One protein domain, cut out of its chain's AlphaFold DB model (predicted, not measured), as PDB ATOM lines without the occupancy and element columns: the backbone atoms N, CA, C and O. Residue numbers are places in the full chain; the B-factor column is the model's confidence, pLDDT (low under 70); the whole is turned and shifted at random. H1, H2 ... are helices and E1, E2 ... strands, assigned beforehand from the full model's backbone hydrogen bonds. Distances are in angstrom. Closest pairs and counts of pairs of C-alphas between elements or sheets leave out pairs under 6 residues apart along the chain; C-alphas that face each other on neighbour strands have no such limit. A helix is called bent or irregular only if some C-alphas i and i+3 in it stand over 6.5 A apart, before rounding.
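Overview. This is residues 30 to 148 and 246 to 277 of the 277 residues of an uncharacterized protein of Aspergillus flavus (strain ATCC MYA-384 / AF70) (UniProt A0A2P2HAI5). Two long helices, H1 and H3, run side by side in opposite ways along a rod; H2 packs on H3 at one end, while H4 and the antiparallel hairpin E1 E2 pack on H3 toward the other. The printed part has 151 residues, with H1 H2 H3 H4 E1 E2 in order, mostly helix. It is loose, radius of gyration of the C-alphas 18.4 A, spanning 61 by 28 by 28 A.

Along the chain. H1, residues 35 to 57, begins at C-alpha (32.137, 142.028, 19.432) and spans 32.1 A. H2 is residues 63 to 68. H3, residues 72 to 105, spans 47.4 A, has a kink of 53 degrees near residue 79 and is irregular, C-alphas 77 and 80 being 7.5 A apart. H4 is residues 113 to 125, E1 258 to 263; E2, 266 to 271, ends at C-alpha (32.827, 157.629, 17.910).

Arrangement. H1 touches H3 at a shallow tilt of 24 degrees, closest C-alphas Ala 45 and Glu 94, 5.1 A. Residues 74 to 86 of H3 touch H2 in a hairpin, closest C-alphas Cys 64 and Cys 79, 5.4 A. Residues 88 to 102 touch H4 in another, at a steep tilt of 43 degrees, closest C-alphas Cys 92 and Ser 125, 4.8 A. The closest C-alphas of H3 and E2, Thr 104 and Thr 271, are 5.7 A apart. Between E1 and E2, N 259 and O 270 are within hydrogen-bond range, 3.0 A. Every O i to N i+4 pair is within range in H1, H2 and H4, and 26 of 30 in H3.

Size, cuts and confidence. The farthest C-alphas, Asp 71 and Glu 277, are 62.1 A apart. Residues 149 to 245 are not printed; C-alphas 148 and 246 are 5.9 A apart. Of the links printed whole, none is long. Confidence is under 70 at residues 80 to 84 and 276 to 277.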
ATOM      1  N   SER A  30      34.154 138.713  22.761       87.19
ATOM      2  CA  SER A  30      32.783 138.435  23.208       87.19
ATOM      3  C   SER A  30      32.349 139.287  24.404       87.19
ATOM      4  O   SER A  30      31.159 139.489  24.621       87.19
ATOM      5  N   THR A  31      33.318 139.821  25.148       89.12
ATOM      6  CA  THR A  31      33.093 140.720  26.288       89.12
ATOM      7  C   THR A  31      32.917 142.183  25.881       89.12
ATOM      8  O   THR A  31      32.515 143.003  26.701       89.12
ATOM      9  N   CYS A  32      33.202 142.539  24.627       92.31
ATOM     10  CA  CYS A  32      33.051 143.899  24.128       92.31
ATOM     11  C   CYS A  32      31.577 144.260  23.903       92.31
ATOM     12  O   CYS A  32      30.756 143.408  23.586       92.31
ATOM     13  N   VAL A  33      31.266 145.553  23.986       94.56
ATOM     14  CA  VAL A  33      29.940 146.105  23.669       94.56
ATOM     15  C   VAL A  33      29.481 145.796  22.238       94.56
ATOM     16  O   VAL A  33      28.294 145.598  22.010       94.56
ATOM     17  N   ASP A  34      30.410 145.727  21.282       95.06
ATOM     18  CA  ASP A  34      30.153 145.301  19.906       95.06
ATOM     19  C   ASP A  34      31.273 144.346  19.451       95.06
ATOM     20  O   ASP A  34      32.292 144.780  18.885       95.06
ATOM     21  N   PRO A  35      31.128 143.036  19.741       94.00
ATOM     22  CA  PRO A  35      32.137 142.028  19.432       94.00
ATOM     23  C   PRO A  35      32.467 141.946  17.940       94.00
ATOM     24  O   PRO A  35      33.638 141.835  17.570       94.00
ATOM     25  N   GLU A  36      31.451 142.024  17.076       93.06
ATOM     26  CA  GLU A  36      31.612 141.875  15.628       93.06
ATOM     27  C   GLU A  36      32.395 143.048  15.038       93.06
ATOM     28  O   GLU A  36      33.392 142.838  14.333       93.06
ATOM     29  N   SER A  37      32.014 144.285  15.375       93.62
ATOM     30  CA  SER A  37      32.744 145.470  14.921       93.62
ATOM     31  C   SER A  37      34.161 145.500  15.480       93.62
ATOM     32  O   SER A  37      35.096 145.830  14.742       93.62
ATOM     33  N   PHE A  38      34.360 145.102  16.742       93.50
ATOM     34  CA  PHE A  38      35.694 145.025  17.334       93.50
ATOM     35  C   PHE A  38      36.582 144.001  16.610       93.50
ATOM     36  O   PHE A  38      37.714 144.321  16.237       93.50
ATOM     37  N   MET A  39      36.074 142.794  16.342       90.50
ATOM     38  CA  MET A  39      36.795 141.763  15.586       90.50
ATOM     39  C   MET A  39      37.135 142.223  14.169       90.50
ATOM     40  O   MET A  39      38.282 142.100  13.739       90.50
ATOM     41  N   SER A  40      36.155 142.793  13.467       91.50
ATOM     42  CA  SER A  40      36.326 143.333  12.117       91.50
ATOM     43  C   SER A  40      37.382 144.443  12.088       91.50
ATOM     44  O   SER A  40      38.250 144.475  11.215       91.50
ATOM     45  N   CYS A  41      37.368 145.326  13.088       94.31
ATOM     46  CA  CYS A  41      38.354 146.387  13.240       94.31
ATOM     47  C   CYS A  41      39.766 145.831  13.482       94.31
ATOM     48  O   CYS A  41      40.702 146.211  12.779       94.31
ATOM     49  N   ARG A  42      39.923 144.857  14.391       89.75
ATOM     50  CA  ARG A  42      41.222 144.201  14.626       89.75
ATOM     51  C   ARG A  42      41.745 143.461  13.397       89.75
ATOM     52  O   ARG A  42      42.951 143.457  13.161       89.75
ATOM     53  N   HIS A  43      40.860 142.845  12.613       87.88
ATOM     54  CA  HIS A  43      41.244 142.204  11.358       87.88
ATOM     55  C   HIS A  43      41.855 143.219  10.389       87.88
ATOM     56  O   HIS A  43      42.963 143.004   9.904       87.88
ATOM     57  N   ARG A  44      41.194 144.369  10.197       89.81
ATOM     58  CA  ARG A  44      41.712 145.456   9.353       89.81
ATOM     59  C   ARG A  44      43.039 146.022   9.859       89.81
ATOM     60  O   ARG A  44      43.923 146.285   9.046       89.81
ATOM     61  N   ALA A  45      43.204 146.176  11.175       88.06
ATOM     62  CA  ALA A  45      44.469 146.609  11.774       88.06
ATOM     63  C   ALA A  45      45.609 145.631  11.433       88.06
ATOM     64  O   ALA A  45      46.693 146.028  10.997       88.06
ATOM     65  N   ARG A  46      45.337 144.324  11.549       86.69
ATOM     66  CA  ARG A  46      46.295 143.266  11.210       86.69
ATOM     67  C   ARG A  46      46.632 143.244   9.720       86.69
ATOM     68  O   ARG A  46      47.805 143.108   9.376       86.69
ATOM     69  N   GLU A  47      45.637 143.361   8.844       83.88
ATOM     70  CA  GLU A  47      45.847 143.444   7.392       83.88
ATOM     71  C   GLU A  47      46.683 144.670   7.021       83.88
ATOM     72  O   GLU A  47      47.644 144.548   6.264       83.88
ATOM     73  N   SER A  48      46.393 145.822   7.628       85.94
ATOM     74  CA  SER A  48      47.154 147.060   7.426       85.94
ATOM     75  C   SER A  48      48.613 146.909   7.859       85.94
ATOM     76  O   SER A  48      49.518 147.363   7.158       85.94
ATOM     77  N   ARG A  49      48.881 146.196   8.964       86.12
ATOM     78  CA  ARG A  49      50.254 145.837   9.350       86.12
ATOM     79  C   ARG A  49      50.929 144.966   8.299       86.12
ATOM     80  O   ARG A  49      52.075 145.234   7.951       86.12
ATOM     81  N   ILE A  50      50.258 143.910   7.839       82.50
ATOM     82  CA  ILE A  50      50.818 142.972   6.855       82.50
ATOM     83  C   ILE A  50      51.154 143.714   5.558       82.50
ATOM     84  O   ILE A  50      52.253 143.547   5.036       82.50
ATOM     85  N   ASP A  51      50.257 144.575   5.079       87.31
ATOM     86  CA  ASP A  51      50.484 145.419   3.905       87.31
ATOM     87  C   ASP A  51      51.652 146.400   4.115       87.31
ATOM     88  O   ASP A  51      52.542 146.498   3.267       87.31
ATOM     89  N   CYS A  52      51.720 147.063   5.275       86.38
ATOM     90  CA  CYS A  52      52.835 147.943   5.630       86.38
ATOM     91  C   CYS A  52      54.180 147.204   5.612       86.38
ATOM     92  O   CYS A  52      55.143 147.680   5.008       86.38
ATOM     93  N   VAL A  53      54.246 146.025   6.236       84.00
ATOM     94  CA  VAL A  53      55.460 145.200   6.268       84.00
ATOM     95  C   VAL A  53      55.815 144.736   4.854       84.00
ATOM     96  O   VAL A  53      56.966 144.872   4.452       84.00
ATOM     97  N   SER A  54      54.837 144.261   4.077       83.75
ATOM     98  CA  SER A  54      55.016 143.868   2.672       83.75
ATOM     99  C   SER A  54      55.718 144.959   1.859       83.75
ATOM    100  O   SER A  54      56.696 144.698   1.162       83.75
ATOM    101  N   LYS A  55      55.268 146.208   2.022       86.31
ATOM    102  CA  LYS A  55      55.792 147.373   1.299       86.31
ATOM    103  C   LYS A  55      57.140 147.880   1.805       86.31
ATOM    104  O   LYS A  55      57.861 148.488   1.024       86.31
ATOM    105  N   ARG A  56      57.459 147.714   3.093       83.50
ATOM    106  CA  ARG A  56      58.641 148.340   3.728       83.50
ATOM    107  C   ARG A  56      59.786 147.382   4.023       83.50
ATOM    108  O   ARG A  56      60.899 147.840   4.243       83.50
ATOM    109  N   CYS A  57      59.508 146.087   4.101       79.44
ATOM    110  CA  CYS A  57      60.457 145.086   4.583       79.44
ATOM    111  C   CYS A  57      60.804 144.026   3.536       79.44
ATOM    112  O   CYS A  57      61.631 143.162   3.809       79.44
ATOM    113  N   TYR A  58      60.178 144.058   2.357       78.69
ATOM    114  CA  TYR A  58      60.390 143.060   1.315       78.69
ATOM    115  C   TYR A  58      60.532 143.694  -0.071       78.69
ATOM    116  O   TYR A  58      60.180 144.851  -0.310       78.69
ATOM    117  N   GLY A  59      61.049 142.903  -1.012       75.81
ATOM    118  CA  GLY A  59      61.223 143.310  -2.404       75.81
ATOM    119  C   GLY A  59      62.257 144.423  -2.568       75.81
ATOM    120  O   GLY A  59      63.258 144.468  -1.859       75.81
ATOM    121  N   ALA A  60      62.013 145.331  -3.514       72.06
ATOM    122  CA  ALA A  60      62.921 146.442  -3.805       72.06
ATOM    123  C   ALA A  60      63.083 147.428  -2.635       72.06
ATOM    124  O   ALA A  60      64.025 148.213  -2.642       72.06
ATOM    125  N   GLU A  61      62.184 147.390  -1.646       74.62
ATOM    126  CA  GLU A  61      62.194 148.245  -0.459       74.62
ATOM    127  C   GLU A  61      62.844 147.593   0.765       74.62
ATOM    128  O   GLU A  61      63.026 148.272   1.772       74.62
ATOM    129  N   ASP A  62      63.251 146.323   0.674       81.38
ATOM    130  CA  ASP A  62      63.921 145.624   1.769       81.38
ATOM    131  C   ASP A  62      65.223 146.352   2.180       81.38
ATOM    132  O   ASP A  62      66.180 146.404   1.393       81.38
ATOM    133  N   PRO A  63      65.306 146.902   3.410       77.56
ATOM    134  CA  PRO A  63      66.484 147.630   3.867       77.56
ATOM    135  C   PRO A  63      67.724 146.739   3.957       77.56
ATOM    136  O   PRO A  63      68.833 147.234   3.764       77.56
ATOM    137  N   CYS A  64      67.563 145.434   4.186       80.50
ATOM    138  CA  CYS A  64      68.668 144.483   4.144       80.50
ATOM    139  C   CYS A  64      69.283 144.404   2.760       80.50
ATOM    140  O   CYS A  64      70.476 144.645   2.592       80.50
ATOM    141  N   THR A  65      68.453 144.107   1.763       79.50
ATOM    142  CA  THR A  65      68.897 144.014   0.376       79.50
ATOM    143  C   THR A  65      69.487 145.347  -0.100       79.50
ATOM    144  O   THR A  65      70.543 145.341  -0.730       79.50
ATOM    145  N   LYS A  66      68.896 146.493   0.279       83.00
ATOM    146  CA  LYS A  66      69.426 147.833  -0.049       83.00
ATOM    147  C   LYS A  66      70.807 148.107   0.550       83.00
ATOM    148  O   LYS A  66      71.650 148.693  -0.122       83.00
ATOM    149  N   VAL A  67      71.031 147.733   1.809       85.44
ATOM    150  CA  VAL A  67      72.282 148.038   2.525       85.44
ATOM    151  C   VAL A  67      73.377 147.020   2.216       85.44
ATOM    152  O   VAL A  67      74.542 147.397   2.099       85.44
ATOM    153  N   CYS A  68      73.022 145.743   2.096       85.38
ATOM    154  CA  CYS A  68      73.982 144.651   1.994       85.38
ATOM    155  C   CYS A  68      74.188 144.127   0.570       85.38
ATOM    156  O   CYS A  68      75.188 143.459   0.336       85.38
ATOM    157  N   ASN A  69      73.290 144.414  -0.383       85.56
ATOM    158  CA  ASN A  69      73.407 144.019  -1.795       85.56
ATOM    159  C   ASN A  69      73.785 142.533  -2.011       85.56
ATOM    160  O   ASN A  69      74.567 142.199  -2.899       85.56
ATOM    161  N   GLY A  70      73.261 141.643  -1.162       78.69
ATOM    162  CA  GLY A  70      73.536 140.204  -1.212       78.69
ATOM    163  C   GLY A  70      74.845 139.741  -0.559       78.69
ATOM    164  O   GLY A  70      75.168 138.566  -0.677       78.69
ATOM    165  N   ASP A  71      75.596 140.606   0.132       87.50
ATOM    166  CA  ASP A  71      76.791 140.197   0.882       87.50
ATOM    167  C   ASP A  71      76.429 139.375   2.131       87.50
ATOM    168  O   ASP A  71      75.822 139.885   3.075       87.50
ATOM    169  N   ASP A  72      76.843 138.108   2.167       80.69
ATOM    170  CA  ASP A  72      76.481 137.154   3.225       80.69
ATOM    171  C   ASP A  72      76.913 137.593   4.634       80.69
ATOM    172  O   ASP A  72      76.235 137.302   5.627       80.69
ATOM    173  N   THR A  73      78.044 138.298   4.752       83.00
ATOM    174  CA  THR A  73      78.561 138.747   6.053       83.00
ATOM    175  C   THR A  73      77.752 139.931   6.571       83.00
ATOM    176  O   THR A  73      77.292 139.908   7.713       83.00
ATOM    177  N   CYS A  74      77.481 140.913   5.714       81.56
ATOM    178  CA  CYS A  74      76.611 142.043   6.005       81.56
ATOM    179  C   CYS A  74      75.193 141.586   6.353       81.56
ATOM    180  O   CYS A  74      74.634 142.047   7.349       81.56
ATOM    181  N   MET A  75      74.632 140.654   5.574       75.69
ATOM    182  CA  MET A  75      73.296 140.113   5.817       75.69
ATOM    183  C   MET A  75      73.227 139.472   7.208       75.69
ATOM    184  O   MET A  75      72.326 139.779   7.980       75.69
ATOM    185  N   ARG A  76      74.216 138.661   7.599       73.31
ATOM    186  CA  ARG A  76      74.248 138.041   8.935       73.31
ATOM    187  C   ARG A  76      74.389 139.056  10.074       73.31
ATOM    188  O   ARG A  76      73.792 138.868  11.130       73.31
ATOM    189  N   GLU A  77      75.186 140.104   9.886       75.81
ATOM    190  CA  GLU A  77      75.522 141.045  10.962       75.81
ATOM    191  C   GLU A  77      74.499 142.170  11.144       75.81
ATOM    192  O   GLU A  77      74.264 142.611  12.269       75.81
ATOM    193  N   LYS A  78      73.890 142.655  10.057       73.88
ATOM    194  CA  LYS A  78      73.070 143.877  10.081       73.88
ATOM    195  C   LYS A  78      71.582 143.627   9.906       73.88
ATOM    196  O   LYS A  78      70.787 144.467  10.330       73.88
ATOM    197  N   CYS A  79      71.181 142.495   9.328       72.38
ATOM    198  CA  CYS A  79      69.787 142.344   8.929       72.38
ATOM    199  C   CYS A  79      68.790 142.291  10.063       72.38
ATOM    200  O   CYS A  79      67.734 142.895   9.941       72.38
ATOM    201  N   ASN A  80      69.118 141.651  11.181       68.38
ATOM    202  CA  ASN A  80      68.186 141.588  12.306       68.38
ATOM    203  C   ASN A  80      67.845 142.996  12.833       68.38
ATOM    204  O   ASN A  80      66.696 143.279  13.164       68.38
ATOM    205  N   ALA A  81      68.828 143.903  12.870       67.94
ATOM    206  CA  ALA A  81      68.610 145.290  13.274       67.94
ATOM    207  C   ALA A  81      67.794 146.069  12.228       67.94
ATOM    208  O   ALA A  81      66.808 146.712  12.583       67.94
ATOM    209  N   LEU A  82      68.151 145.952  10.943       66.94
ATOM    210  CA  LEU A  82      67.452 146.630   9.843       66.94
ATOM    211  C   LEU A  82      66.005 146.138   9.673       66.94
ATOM    212  O   LEU A  82      65.105 146.928   9.391       66.94
ATOM    213  N   GLN A  83      65.759 144.846   9.898       66.31
ATOM    214  CA  GLN A  83      64.418 144.268   9.909       66.31
ATOM    215  C   GLN A  83      63.598 144.817  11.080       66.31
ATOM    216  O   GLN A  83      62.473 145.270  10.884       66.31
ATOM    217  N   ASN A  84      64.155 144.883  12.292       67.62
ATOM    218  CA  ASN A  84      63.450 145.494  13.423       67.62
ATOM    219  C   ASN A  84      63.076 146.964  13.153       67.62
ATOM    220  O   ASN A  84      61.966 147.391  13.476       67.62
ATOM    221  N   GLU A  85      63.964 147.732  12.518       71.00
ATOM    222  CA  GLU A  85      63.695 149.120  12.121       71.00
ATOM    223  C   GLU A  85      62.591 149.240  11.057       71.00
ATOM    224  O   GLU A  85      61.823 150.207  11.072       71.00
ATOM    225  N   CYS A  86      62.458 148.257  10.163       78.00
ATOM    226  CA  CYS A  86      61.411 148.251   9.142       78.00
ATOM    227  C   CYS A  86      60.041 147.831   9.709       78.00
ATOM    228  O   CYS A  86      59.023 148.434   9.352       78.00
ATOM    229  N   HIS A  87      60.016 146.853  10.628       80.06
ATOM    230  CA  HIS A  87      58.799 146.315  11.242       80.06
ATOM    231  C   HIS A  87      58.179 147.277  12.257       80.06
ATOM    232  O   HIS A  87      56.958 147.447  12.279       80.06
ATOM    233  N   ARG A  88      59.004 147.938  13.076       81.31
ATOM    234  CA  ARG A  88      58.546 148.750  14.211       81.31
ATOM    235  C   ARG A  88      57.515 149.832  13.836       81.31
ATOM    236  O   ARG A  88      56.495 149.929  14.519       81.31
ATOM    237  N   PRO A  89      57.675 150.609  12.747       84.75
ATOM    238  CA  PRO A  89      56.644 151.563  12.334       84.75
ATOM    239  C   PRO A  89      55.322 150.898  11.927       84.75
ATOM    240  O   PRO A  89      54.262 151.467  12.164       84.75
ATOM    241  N   CYS A  90      55.356 149.688  11.361       84.81
ATOM    242  CA  CYS A  90      54.145 148.943  11.015       84.81
ATOM    243  C   CYS A  90      53.444 148.372  12.255       84.81
ATOM    244  O   CYS A  90      52.216 148.365  12.320       84.81
ATOM    245  N   GLU A  91      54.203 147.942  13.265       84.00
ATOM    246  CA  GLU A  91      53.646 147.590  14.576       84.00
ATOM    247  C   GLU A  91      53.014 148.804  15.262       84.00
ATOM    248  O   GLU A  91      51.965 148.680  15.884       84.00
ATOM    249  N   CYS A  92      53.612 149.988  15.112       88.88
ATOM    250  CA  CYS A  92      53.038 151.230  15.618       88.88
ATOM    251  C   CYS A  92      51.687 151.559  14.960       88.88
ATOM    252  O   CYS A  92      50.779 152.027  15.644       88.88
ATOM    253  N   VAL A  93      51.533 151.316  13.652       88.75
ATOM    254  CA  VAL A  93      50.245 151.484  12.952       88.75
ATOM    255  C   VAL A  93      49.197 150.526  13.514       88.75
ATOM    256  O   VAL A  93      48.127 150.972  13.916       88.75
ATOM    257  N   GLU A  94      49.526 149.236  13.629       86.38
ATOM    258  CA  GLU A  94      48.603 148.250  14.208       86.38
ATOM    259  C   GLU A  94      48.210 148.629  15.635       86.38
ATOM    260  O   GLU A  94      47.033 148.630  15.977       86.38
ATOM    261  N   ALA A  95      49.188 148.979  16.471       89.38
ATOM    262  CA  ALA A  95      48.945 149.318  17.862       89.38
ATOM    263  C   ALA A  95      48.009 150.525  18.003       89.38
ATOM    264  O   ALA A  95      47.132 150.496  18.862       89.38
ATOM    265  N   GLN A  96      48.148 151.546  17.148       92.25
ATOM    266  CA  GLN A  96      47.209 152.670  17.088       92.25
ATOM    267  C   GLN A  96      45.797 152.198  16.771       92.25
ATOM    268  O   GLN A  96      44.889 152.462  17.553       92.25
ATOM    269  N   ASP A  97      45.640 151.446  15.683       92.44
ATOM    270  CA  ASP A  97      44.329 150.977  15.248       92.44
ATOM    271  C   ASP A  97      43.667 150.110  16.323       92.44
ATOM    272  O   ASP A  97      42.472 150.230  16.557       92.44
ATOM    273  N   ILE A  98      44.428 149.301  17.069       91.50
ATOM    274  CA  ILE A  98      43.903 148.549  18.217       91.50
ATOM    275  C   ILE A  98      43.373 149.472  19.327       91.50
ATOM    276  O   ILE A  98      42.345 149.151  19.939       91.50
ATOM    277  N   ILE A  99      44.026 150.611  19.593       94.88
ATOM    278  CA  ILE A  99      43.518 151.615  20.541       94.88
ATOM    279  C   ILE A  99      42.202 152.208  20.033       94.88
ATOM    280  O   ILE A  99      41.245 152.272  20.807       94.88
ATOM    281  N   ASP A 100      42.115 152.558  18.748       95.75
ATOM    282  CA  ASP A 100      40.882 153.093  18.160       95.75
ATOM    283  C   ASP A 100      39.751 152.066  18.154       95.75
ATOM    284  O   ASP A 100      38.627 152.390  18.536       95.75
ATOM    285  N   CYS A 101      40.043 150.818  17.774       95.31
ATOM    286  CA  CYS A 101      39.090 149.713  17.797       95.31
ATOM    287  C   CYS A 101      38.527 149.524  19.206       95.31
ATOM    288  O   CYS A 101      37.320 149.353  19.372       95.31
ATOM    289  N   THR A 102      39.392 149.578  20.223       95.56
ATOM    290  CA  THR A 102      38.956 149.420  21.613       95.56
ATOM    291  C   THR A 102      38.094 150.601  22.039       95.56
ATOM    292  O   THR A 102      37.001 150.398  22.551       95.56
ATOM    293  N   ALA A 103      38.530 151.832  21.771       96.38
ATOM    294  CA  ALA A 103      37.778 153.030  22.130       96.38
ATOM    295  C   ALA A 103      36.440 153.173  21.376       96.38
ATOM    296  O   ALA A 103      35.526 153.831  21.867       96.38
ATOM    297  N   THR A 104      36.325 152.553  20.200       96.62
ATOM    298  CA  THR A 104      35.124 152.572  19.358       96.62
ATOM    299  C   THR A 104      34.143 151.468  19.743       96.62
ATOM    300  O   THR A 104      33.005 151.769  20.087       96.62
ATOM    301  N   SER A 105      34.573 150.201  19.714       96.06
ATOM    302  CA  SER A 105      33.685 149.021  19.770       96.06
ATOM    303  C   SER A 105      33.862 148.149  21.014       96.06
ATOM    304  O   SER A 105      33.136 147.177  21.192       96.06
ATOM    305  N   CYS A 106      34.828 148.460  21.878       95.50
ATOM    306  CA  CYS A 106      35.093 147.710  23.108       95.50
ATOM    307  C   CYS A 106      35.373 148.666  24.277       95.50
ATOM    308  O   CYS A 106      36.228 148.414  25.131       95.50
ATOM    309  N   TRP A 107      34.687 149.815  24.288       95.88
ATOM    310  CA  TRP A 107      34.960 150.885  25.247       95.88
ATOM    311  C   TRP A 107      34.638 150.471  26.685       95.88
ATOM    312  O   TRP A 107      35.124 151.088  27.628       95.88
ATOM    313  N   ASN A 108      33.849 149.411  26.866       94.75
ATOM    314  CA  ASN A 108      33.519 148.854  28.169       94.75
ATOM    315  C   ASN A 108      34.698 148.113  28.832       94.75
ATOM    316  O   ASN A 108      34.668 147.881  30.036       94.75
ATOM    317  N   GLU A 109      35.760 147.825  28.072       93.56
ATOM    318  CA  GLU A 109      36.964 147.118  28.527       93.56
ATOM    319  C   GLU A 109      38.234 147.990  28.433       93.56
ATOM    320  O   GLU A 109      39.359 147.487  28.354       93.56
ATOM    321  N   VAL A 110      38.097 149.321  28.421       95.00
ATOM    322  CA  VAL A 110      39.238 150.262  28.314       95.00
ATOM    323  C   VAL A 110      40.087 150.363  29.581       95.00
ATOM    324  O   VAL A 110      41.110 151.036  29.584       95.00
ATOM    325  N   TYR A 111      39.705 149.697  30.668       94.69
ATOM    326  CA  TYR A 111      40.529 149.598  31.878       94.69
ATOM    327  C   TYR A 111      41.066 148.190  32.141       94.69
ATOM    328  O   TYR A 111      41.812 147.988  33.107       94.69
ATOM    329  N   SER A 112      40.751 147.252  31.248       91.56
ATOM    330  CA  SER A 112      41.129 145.853  31.366       91.56
ATOM    331  C   SER A 112      42.649 145.652  31.307       91.56
ATOM    332  O   SER A 112      43.411 146.487  30.795       91.56
ATOM    333  N   CYS A 113      43.116 144.513  31.816       86.88
ATOM    334  CA  CYS A 113      44.500 144.067  31.700       86.88
ATOM    335  C   CYS A 113      44.950 144.045  30.239       86.88
ATOM    336  O   CYS A 113      46.011 144.576  29.907       86.88
ATOM    337  N   GLU A 114      44.108 143.508  29.362       86.19
ATOM    338  CA  GLU A 114      44.337 143.419  27.923       86.19
ATOM    339  C   GLU A 114      44.504 144.818  27.318       86.19
ATOM    340  O   GLU A 114      45.289 144.998  26.388       86.19
ATOM    341  N   TYR A 115      43.807 145.840  27.836       90.69
ATOM    342  CA  TYR A 115      43.973 147.211  27.337       90.69
ATOM    343  C   TYR A 115      45.308 147.793  27.755       90.69
ATOM    344  O   TYR A 115      46.032 148.347  26.928       90.69
ATOM    345  N   GLY A 116      45.684 147.589  29.017       88.31
ATOM    346  CA  GLY A 116      47.004 147.963  29.508       88.31
ATOM    347  C   GLY A 116      48.143 147.320  28.706       88.31
ATOM    348  O   GLY A 116      49.150 147.983  28.433       88.31
ATOM    349  N   VAL A 117      47.981 146.061  28.285       82.50
ATOM    350  CA  VAL A 117      48.943 145.350  27.425       82.50
ATOM    351  C   VAL A 117      48.970 145.939  26.011       82.50
ATOM    352  O   VAL A 117      50.059 146.223  25.509       82.50
ATOM    353  N   SER A 118      47.813 146.201  25.389       85.94
ATOM    354  CA  SER A 118      47.742 146.850  24.069       85.94
ATOM    355  C   SER A 118      48.410 148.226  24.061       85.94
ATOM    356  O   SER A 118      49.220 148.512  23.180       85.94
ATOM    357  N   VAL A 119      48.144 149.058  25.076       89.62
ATOM    358  CA  VAL A 119      48.802 150.365  25.221       89.62
ATOM    359  C   VAL A 119      50.309 150.211  25.413       89.62
ATOM    360  O   VAL A 119      51.083 150.992  24.870       89.62
ATOM    361  N   SER A 120      50.759 149.189  26.140       82.44
ATOM    362  CA  SER A 120      52.195 148.921  26.260       82.44
ATOM    363  C   SER A 120      52.812 148.594  24.895       82.44
ATOM    364  O   SER A 120      53.881 149.105  24.580       82.44
ATOM    365  N   GLY A 121      52.114 147.829  24.047       80.12
ATOM    366  CA  GLY A 121      52.504 147.617  22.649       80.12
ATOM    367  C   GLY A 121      52.661 148.927  21.871       80.12
ATOM    368  O   GLY A 121      53.703 149.146  21.261       80.12
ATOM    369  N   LEU A 122      51.687 149.839  21.978       87.00
ATOM    370  CA  LEU A 122      51.768 151.180  21.380       87.00
ATOM    371  C   LEU A 122      53.016 151.936  21.851       87.00
ATOM    372  O   LEU A 122      53.780 152.443  21.036       87.00
ATOM    373  N   VAL A 123      53.233 151.985  23.165       86.00
ATOM    374  CA  VAL A 123      54.345 152.708  23.794       86.00
ATOM    375  C   VAL A 123      55.712 152.203  23.324       86.00
ATOM    376  O   VAL A 123      56.623 153.006  23.139       86.00
ATOM    377  N   TYR A 124      55.875 150.894  23.123       78.88
ATOM    378  CA  TYR A 124      57.156 150.328  22.692       78.88
ATOM    379  C   TYR A 124      57.357 150.392  21.173       78.88
ATOM    380  O   TYR A 124      58.475 150.653  20.708       78.88
ATOM    381  N   SER A 125      56.297 150.202  20.386       82.38
ATOM    382  CA  SER A 125      56.396 150.192  18.925       82.38
ATOM    383  C   SER A 125      56.431 151.602  18.327       82.38
ATOM    384  O   SER A 125      57.119 151.812  17.330       82.38
ATOM    385  N   CYS A 126      55.782 152.596  18.936       86.31
ATOM    386  CA  CYS A 126      55.750 153.960  18.410       86.31
ATOM    387  C   CYS A 126      56.869 154.852  18.979       86.31
ATOM    388  O   CYS A 126      57.096 154.858  20.189       86.31
ATOM    389  N   PRO A 127      57.569 155.642  18.143       80.00
ATOM    390  CA  PRO A 127      58.439 156.708  18.635       80.00
ATOM    391  C   PRO A 127      57.613 157.860  19.235       80.00
ATOM    392  O   PRO A 127      56.478 158.093  18.825       80.00
ATOM    393  N   ASP A 128      58.199 158.578  20.198       75.81
ATOM    394  CA  ASP A 128      57.710 159.866  20.728       75.81
ATOM    395  C   ASP A 128      56.245 159.891  21.205       75.81
ATOM    396  O   ASP A 128      55.552 160.907  21.115       75.81
ATOM    397  N   VAL A 129      55.760 158.773  21.753       84.00
ATOM    398  CA  VAL A 129      54.411 158.687  22.325       84.00
ATOM    399  C   VAL A 129      54.266 159.660  23.494       84.00
ATOM    400  O   VAL A 129      54.944 159.531  24.518       84.00
ATOM    401  N   ASN A 130      53.315 160.590  23.386       87.94
ATOM    402  CA  ASN A 130      52.873 161.370  24.531       87.94
ATOM    403  C   ASN A 130      51.966 160.507  25.416       87.94
ATOM    404  O   ASN A 130      50.780 160.322  25.145       87.94
ATOM    405  N   LEU A 131      52.552 159.984  26.489       87.31
ATOM    406  CA  LEU A 131      51.905 159.094  27.450       87.31
ATOM    407  C   LEU A 131      50.628 159.654  28.083       87.31
ATOM    408  O   LEU A 131      49.803 158.871  28.544       87.31
ATOM    409  N   ASP A 132      50.480 160.977  28.142       87.56
ATOM    410  CA  ASP A 132      49.328 161.631  28.770       87.56
ATOM    411  C   ASP A 132      48.186 161.900  27.773       87.56
ATOM    412  O   ASP A 132      47.109 162.335  28.171       87.56
ATOM    413  N   GLN A 133      48.399 161.613  26.483       90.00
ATOM    414  CA  GLN A 133      47.379 161.695  25.430       90.00
ATOM    415  C   GLN A 133      46.804 160.331  25.035       90.00
ATOM    416  O   GLN A 133      45.873 160.272  24.230       90.00
ATOM    417  N   ILE A 134      47.335 159.236  25.588       93.50
ATOM    418  CA  ILE A 134      46.793 157.902  25.339       93.50
ATOM    419  C   ILE A 134      45.445 157.791  26.065       93.50
ATOM    420  O   ILE A 134      45.396 157.984  27.285       93.50
ATOM    421  N   PRO A 135      44.344 157.483  25.358       94.75
ATOM    422  CA  PRO A 135      43.029 157.442  25.979       94.75
ATOM    423  C   PRO A 135      42.969 156.378  27.081       94.75
ATOM    424  O   PRO A 135      43.582 155.320  26.984       94.75
ATOM    425  N   PHE A 136      42.238 156.682  28.157       94.31
ATOM    426  CA  PHE A 136      41.954 155.761  29.271       94.31
ATOM    427  C   PHE A 136      43.190 155.166  29.976       94.31
ATOM    428  O   PHE A 136      43.078 154.167  30.692       94.31
ATOM    429  N   TRP A 137      44.375 155.767  29.812       92.38
ATOM    430  CA  TRP A 137      45.627 155.191  30.293       92.38
ATOM    431  C   TRP A 137      46.496 156.176  31.101       92.38
ATOM    432  O   TRP A 137      46.673 157.324  30.702       92.38
ATOM    433  N   PRO A 138      47.113 155.738  32.219       92.38
ATOM    434  CA  PRO A 138      46.888 154.461  32.893       92.38
ATOM    435  C   PRO A 138      45.479 154.408  33.496       92.38
ATOM    436  O   PRO A 138      44.918 155.443  33.853       92.38
ATOM    437  N   ALA A 139      44.934 153.202  33.665       92.38
ATOM    438  CA  ALA A 139      43.633 153.038  34.304       92.38
ATOM    439  C   ALA A 139      43.617 153.714  35.698       92.38
ATOM    440  O   ALA A 139      44.601 153.581  36.446       92.38
ATOM    441  N   PRO A 140      42.536 154.423  36.076       91.50
ATOM    442  CA  PRO A 140      42.359 154.961  37.421       91.50
ATOM    443  C   PRO A 140      42.439 153.880  38.511       91.50
ATOM    444  O   PRO A 140      42.292 152.683  38.256       91.50
ATOM    445  N   GLY A 141      42.665 154.296  39.759       86.88
ATOM    446  CA  GLY A 141      42.569 153.379  40.899       86.88
ATOM    447  C   GLY A 141      41.138 152.859  41.057       86.88
ATOM    448  O   GLY A 141      40.208 153.658  41.028       86.88
ATOM    449  N   ASN A 142      40.978 151.542  41.237       85.50
ATOM    450  CA  ASN A 142      39.678 150.861  41.361       85.50
ATOM    451  C   ASN A 142      38.741 151.069  40.158       85.50
ATOM    452  O   ASN A 142      37.521 151.092  40.319       85.50
ATOM    453  N   ALA A 143      39.305 151.252  38.964       91.31
ATOM    454  CA  ALA A 143      38.530 151.308  37.736       91.31
ATOM    455  C   ALA A 143      37.629 150.058  37.583       91.31
ATOM    456  O   ALA A 143      38.090 148.953  37.891       91.31
ATOM    457  N   PRO A 144      36.377 150.193  37.103       91.19
ATOM    458  CA  PRO A 144      35.535 149.042  36.774       91.19
ATOM    459  C   PRO A 144      36.210 148.171  35.710       91.19
ATOM    460  O   PRO A 144      36.792 148.717  34.772       91.19
ATOM    461  N   SER A 145      36.166 146.843  35.868       88.50
ATOM    462  CA  SER A 145      36.941 145.898  35.037       88.50
ATOM    463  C   SER A 145      38.454 146.209  35.006       88.50
ATOM    464  O   SER A 145      39.181 145.831  34.094       88.50
ATOM    465  N   GLY A 146      38.963 146.943  36.002       88.88
ATOM    466  CA  GLY A 146      40.360 147.352  36.072       88.88
ATOM    467  C   GLY A 146      41.303 146.166  36.245       88.88
ATOM    468  O   GLY A 146      40.963 145.168  36.868       88.88
ATOM    469  N   CYS A 147      42.535 146.264  35.758       88.31
ATOM    470  CA  CYS A 147      43.495 145.187  35.990       88.31
ATOM    471  C   CYS A 147      43.952 145.115  37.461       88.31
ATOM    472  O   CYS A 147      44.401 146.124  38.015       88.31
ATOM    473  N   VAL A 148      43.941 143.913  38.065       85.94
ATOM    474  CA  VAL A 148      44.450 143.661  39.439       85.94
ATOM    475  C   VAL A 148      45.874 144.190  39.640       85.94
ATOM    476  O   VAL A 148      46.258 144.637  40.720       85.94
ATOM    477  N   THR A 246      39.406 143.043  37.600       88.44
ATOM    478  CA  THR A 246      38.597 143.163  38.810       88.44
ATOM    479  C   THR A 246      37.117 143.225  38.441       88.44
ATOM    480  O   THR A 246      36.762 143.383  37.280       88.44
ATOM    481  N   GLY A 247      36.229 143.136  39.429       85.69
ATOM    482  CA  GLY A 247      34.796 143.307  39.184       85.69
ATOM    483  C   GLY A 247      34.407 144.724  38.737       85.69
ATOM    484  O   GLY A 247      35.207 145.665  38.765       85.69
ATOM    485  N   GLY A 248      33.132 144.872  38.383       87.44
ATOM    486  CA  GLY A 248      32.544 146.121  37.898       87.44
ATOM    487  C   GLY A 248      32.406 146.142  36.379       87.44
ATOM    488  O   GLY A 248      33.086 145.404  35.677       87.44
ATOM    489  N   VAL A 249      31.504 146.985  35.885       89.12
ATOM    490  CA  VAL A 249      31.202 147.114  34.457       89.12
ATOM    491  C   VAL A 249      31.178 148.592  34.099       89.12
ATOM    492  O   VAL A 249      30.664 149.415  34.859       89.12
ATOM    493  N   ILE A 250      31.736 148.926  32.942       92.56
ATOM    494  CA  ILE A 250      31.570 150.235  32.321       92.56
ATOM    495  C   ILE A 250      30.341 150.128  31.411       92.56
ATOM    496  O   ILE A 250      30.378 149.424  30.409       92.56
ATOM    497  N   SER A 251      29.242 150.791  31.774       91.88
ATOM    498  CA  SER A 251      27.971 150.724  31.032       91.88
ATOM    499  C   SER A 251      27.744 151.894  30.073       91.88
ATOM    500  O   SER A 251      26.794 151.877  29.300       91.88
ATOM    501  N   THR A 252      28.601 152.915  30.111       91.94
ATOM    502  CA  THR A 252      28.569 154.050  29.178       91.94
ATOM    503  C   THR A 252      29.992 154.467  28.790       91.94
ATOM    504  O   THR A 252      30.904 154.318  29.609       91.94
ATOM    505  N   PRO A 253      30.217 154.995  27.569       94.44
ATOM    506  CA  PRO A 253      31.537 155.450  27.147       94.44
ATOM    507  C   PRO A 253      32.113 156.504  28.098       94.44
ATOM    508  O   PRO A 253      31.531 157.571  28.294       94.44
ATOM    509  N   VAL A 254      33.297 156.230  28.653       92.50
ATOM    510  CA  VAL A 254      33.938 157.062  29.692       92.50
ATOM    511  C   VAL A 254      34.159 158.515  29.243       92.50
ATOM    512  O   VAL A 254      34.080 159.430  30.060       92.50
ATOM    513  N   SER A 255      34.423 158.742  27.954       92.81
ATOM    514  CA  SER A 255      34.657 160.077  27.376       92.81
ATOM    515  C   SER A 255      33.472 160.608  26.560       92.81
ATOM    516  O   SER A 255      33.639 161.547  25.788       92.81
ATOM    517  N   GLY A 256      32.279 160.033  26.734       92.56
ATOM    518  CA  GLY A 256      31.096 160.360  25.939       92.56
ATOM    519  C   GLY A 256      31.065 159.657  24.578       92.56
ATOM    520  O   GLY A 256      31.937 158.856  24.243       92.56
ATOM    521  N   SER A 257      30.029 159.947  23.786       93.19
ATOM    522  CA  SER A 257      29.773 159.289  22.494       93.19
ATOM    523  C   SER A 257      30.842 159.564  21.438       93.19
ATOM    524  O   SER A 257      30.986 158.791  20.495       93.19
ATOM    525  N   SER A 258      31.576 160.666  21.564       95.06
ATOM    526  CA  SER A 258      32.660 161.004  20.654       95.06
ATOM    527  C   SER A 258      33.745 161.815  21.347       95.06
ATOM    528  O   SER A 258      33.475 162.660  22.198       95.06
ATOM    529  N   PHE A 259      34.990 161.553  20.964       96.19
ATOM    530  CA  PHE A 259      36.157 162.294  21.429       96.19
ATOM    531  C   PHE A 259      37.273 162.227  20.382       96.19
ATOM    532  O   PHE A 259      37.144 161.577  19.347       96.19
ATOM    533  N   THR A 260      38.380 162.921  20.629       95.19
ATOM    534  CA  THR A 260      39.584 162.822  19.795       95.19
ATOM    535  C   THR A 260      40.777 162.498  20.675       95.19
ATOM    536  O   THR A 260      40.850 162.959  21.814       95.19
ATOM    537  N   TRP A 261      41.712 161.716  20.150       93.94
ATOM    538  CA  TRP A 261      43.034 161.553  20.749       93.94
ATOM    539  C   TRP A 261      44.112 161.778  19.691       93.94
ATOM    540  O   TRP A 261      43.834 161.770  18.490       93.94
ATOM    541  N   THR A 262      45.337 162.038  20.130       90.44
ATOM    542  CA  THR A 262      46.439 162.404  19.238       90.44
ATOM    543  C   THR A 262      47.639 161.517  19.508       90.44
ATOM    544  O   THR A 262      48.007 161.296  20.661       90.44
ATOM    545  N   LEU A 263      48.278 161.059  18.433       83.56
ATOM    546  CA  LEU A 263      49.607 160.466  18.483       83.56
ATOM    547  C   LEU A 263      50.531 161.218  17.523       83.56
ATOM    548  O   LEU A 263      50.281 161.270  16.317       83.56
ATOM    549  N   GLY A 264      51.593 161.822  18.058       80.44
ATOM    550  CA  GLY A 264      52.447 162.723  17.285       80.44
ATOM    551  C   GLY A 264      51.638 163.911  16.754       80.44
ATOM    552  O   GLY A 264      51.061 164.667  17.528       80.44
ATOM    553  N   SER A 265      51.579 164.066  15.430       80.31
ATOM    554  CA  SER A 265      50.783 165.102  14.751       80.31
ATOM    555  C   SER A 265      49.430 164.607  14.227       80.31
ATOM    556  O   SER A 265      48.709 165.374  13.591       80.31
ATOM    557  N   THR A 266      49.092 163.332  14.432       86.19
ATOM    558  CA  THR A 266      47.894 162.715  13.853       86.19
ATOM    559  C   THR A 266      46.751 162.737  14.857       86.19
ATOM    560  O   THR A 266      46.816 162.080  15.897       86.19
ATOM    561  N   THR A 267      45.687 163.472  14.531       92.12
ATOM    562  CA  THR A 267      44.435 163.480  15.299       92.12
ATOM    563  C   THR A 267      43.536 162.334  14.856       92.12
ATOM    564  O   THR A 267      43.256 162.178  13.668       92.12
ATOM    565  N   ARG A 268      43.052 161.559  15.824       92.56
ATOM    566  CA  ARG A 268      42.223 160.372  15.631       92.56
ATOM    567  C   ARG A 268      40.839 160.603  16.246       92.56
ATOM    568  O   ARG A 268      40.718 160.618  17.475       92.56
ATOM    569  N   PRO A 269      39.803 160.857  15.425       95.94
ATOM    570  CA  PRO A 269      38.437 160.977  15.914       95.94
ATOM    571  C   PRO A 269      37.876 159.602  16.265       95.94
ATOM    572  O   PRO A 269      38.003 158.656  15.491       95.94
ATOM    573  N   ILE A 270      37.229 159.517  17.422       97.31
ATOM    574  CA  ILE A 270      36.565 158.318  17.919       97.31
ATOM    575  C   ILE A 270      35.082 158.612  18.084       97.31
ATOM    576  O   ILE A 270      34.705 159.629  18.668       97.31
ATOM    577  N   THR A 271      34.260 157.673  17.627       96.56
ATOM    578  CA  THR A 271      32.827 157.629  17.910       96.56
ATOM    579  C   THR A 271      32.541 156.286  18.556       96.56
ATOM    580  O   THR A 271      32.644 155.258  17.896       96.56
ATOM    581  N   ALA A 272      32.219 156.289  19.845       95.88
ATOM    582  CA  ALA A 272      31.882 155.075  20.570       95.88
ATOM    583  C   ALA A 272      30.549 154.515  20.058       95.88
ATOM    584  O   ALA A 272      29.573 155.255  19.908       95.88
ATOM    585  N   VAL A 273      30.500 153.207  19.807       92.62
ATOM    586  CA  VAL A 273      29.241 152.528  19.486       92.62
ATOM    587  C   VAL A 273      28.315 152.559  20.700       92.62
ATOM    588  O   VAL A 273      28.766 152.492  21.844       92.62
ATOM    589  N   VAL A 274      27.012 152.674  20.467       84.00
ATOM    590  CA  VAL A 274      26.021 152.604  21.546       84.00
ATOM    591  C   VAL A 274      25.816 151.135  21.908       84.00
ATOM    592  O   VAL A 274      25.729 150.300  21.010       84.00
ATOM    593  N   SER A 275      25.736 150.807  23.199       72.31
ATOM    594  CA  SER A 275      25.338 149.462  23.617       72.31
ATOM    595  C   SER A 275      23.895 149.211  23.190       72.31
ATOM    596  O   SER A 275      23.008 149.974  23.571       72.31
ATOM    597  N   SER A 276      23.648 148.163  22.407       61.72
ATOM    598  CA  SER A 276      22.289 147.662  22.215       61.72
ATOM    599  C   SER A 276      21.818 147.054  23.537       61.72
ATOM    600  O   SER A 276      22.388 146.052  23.969       61.72
ATOM    601  N   GLU A 277      20.855 147.701  24.195       50.34
ATOM    602  CA  GLU A 277      20.130 147.135  25.345       50.34
ATOM    603  C   GLU A 277      19.302 145.906  24.947       50.34
ATOM    604  O   GLU A 277      18.730 145.907  23.830       50.34
TER     605      GLU A 277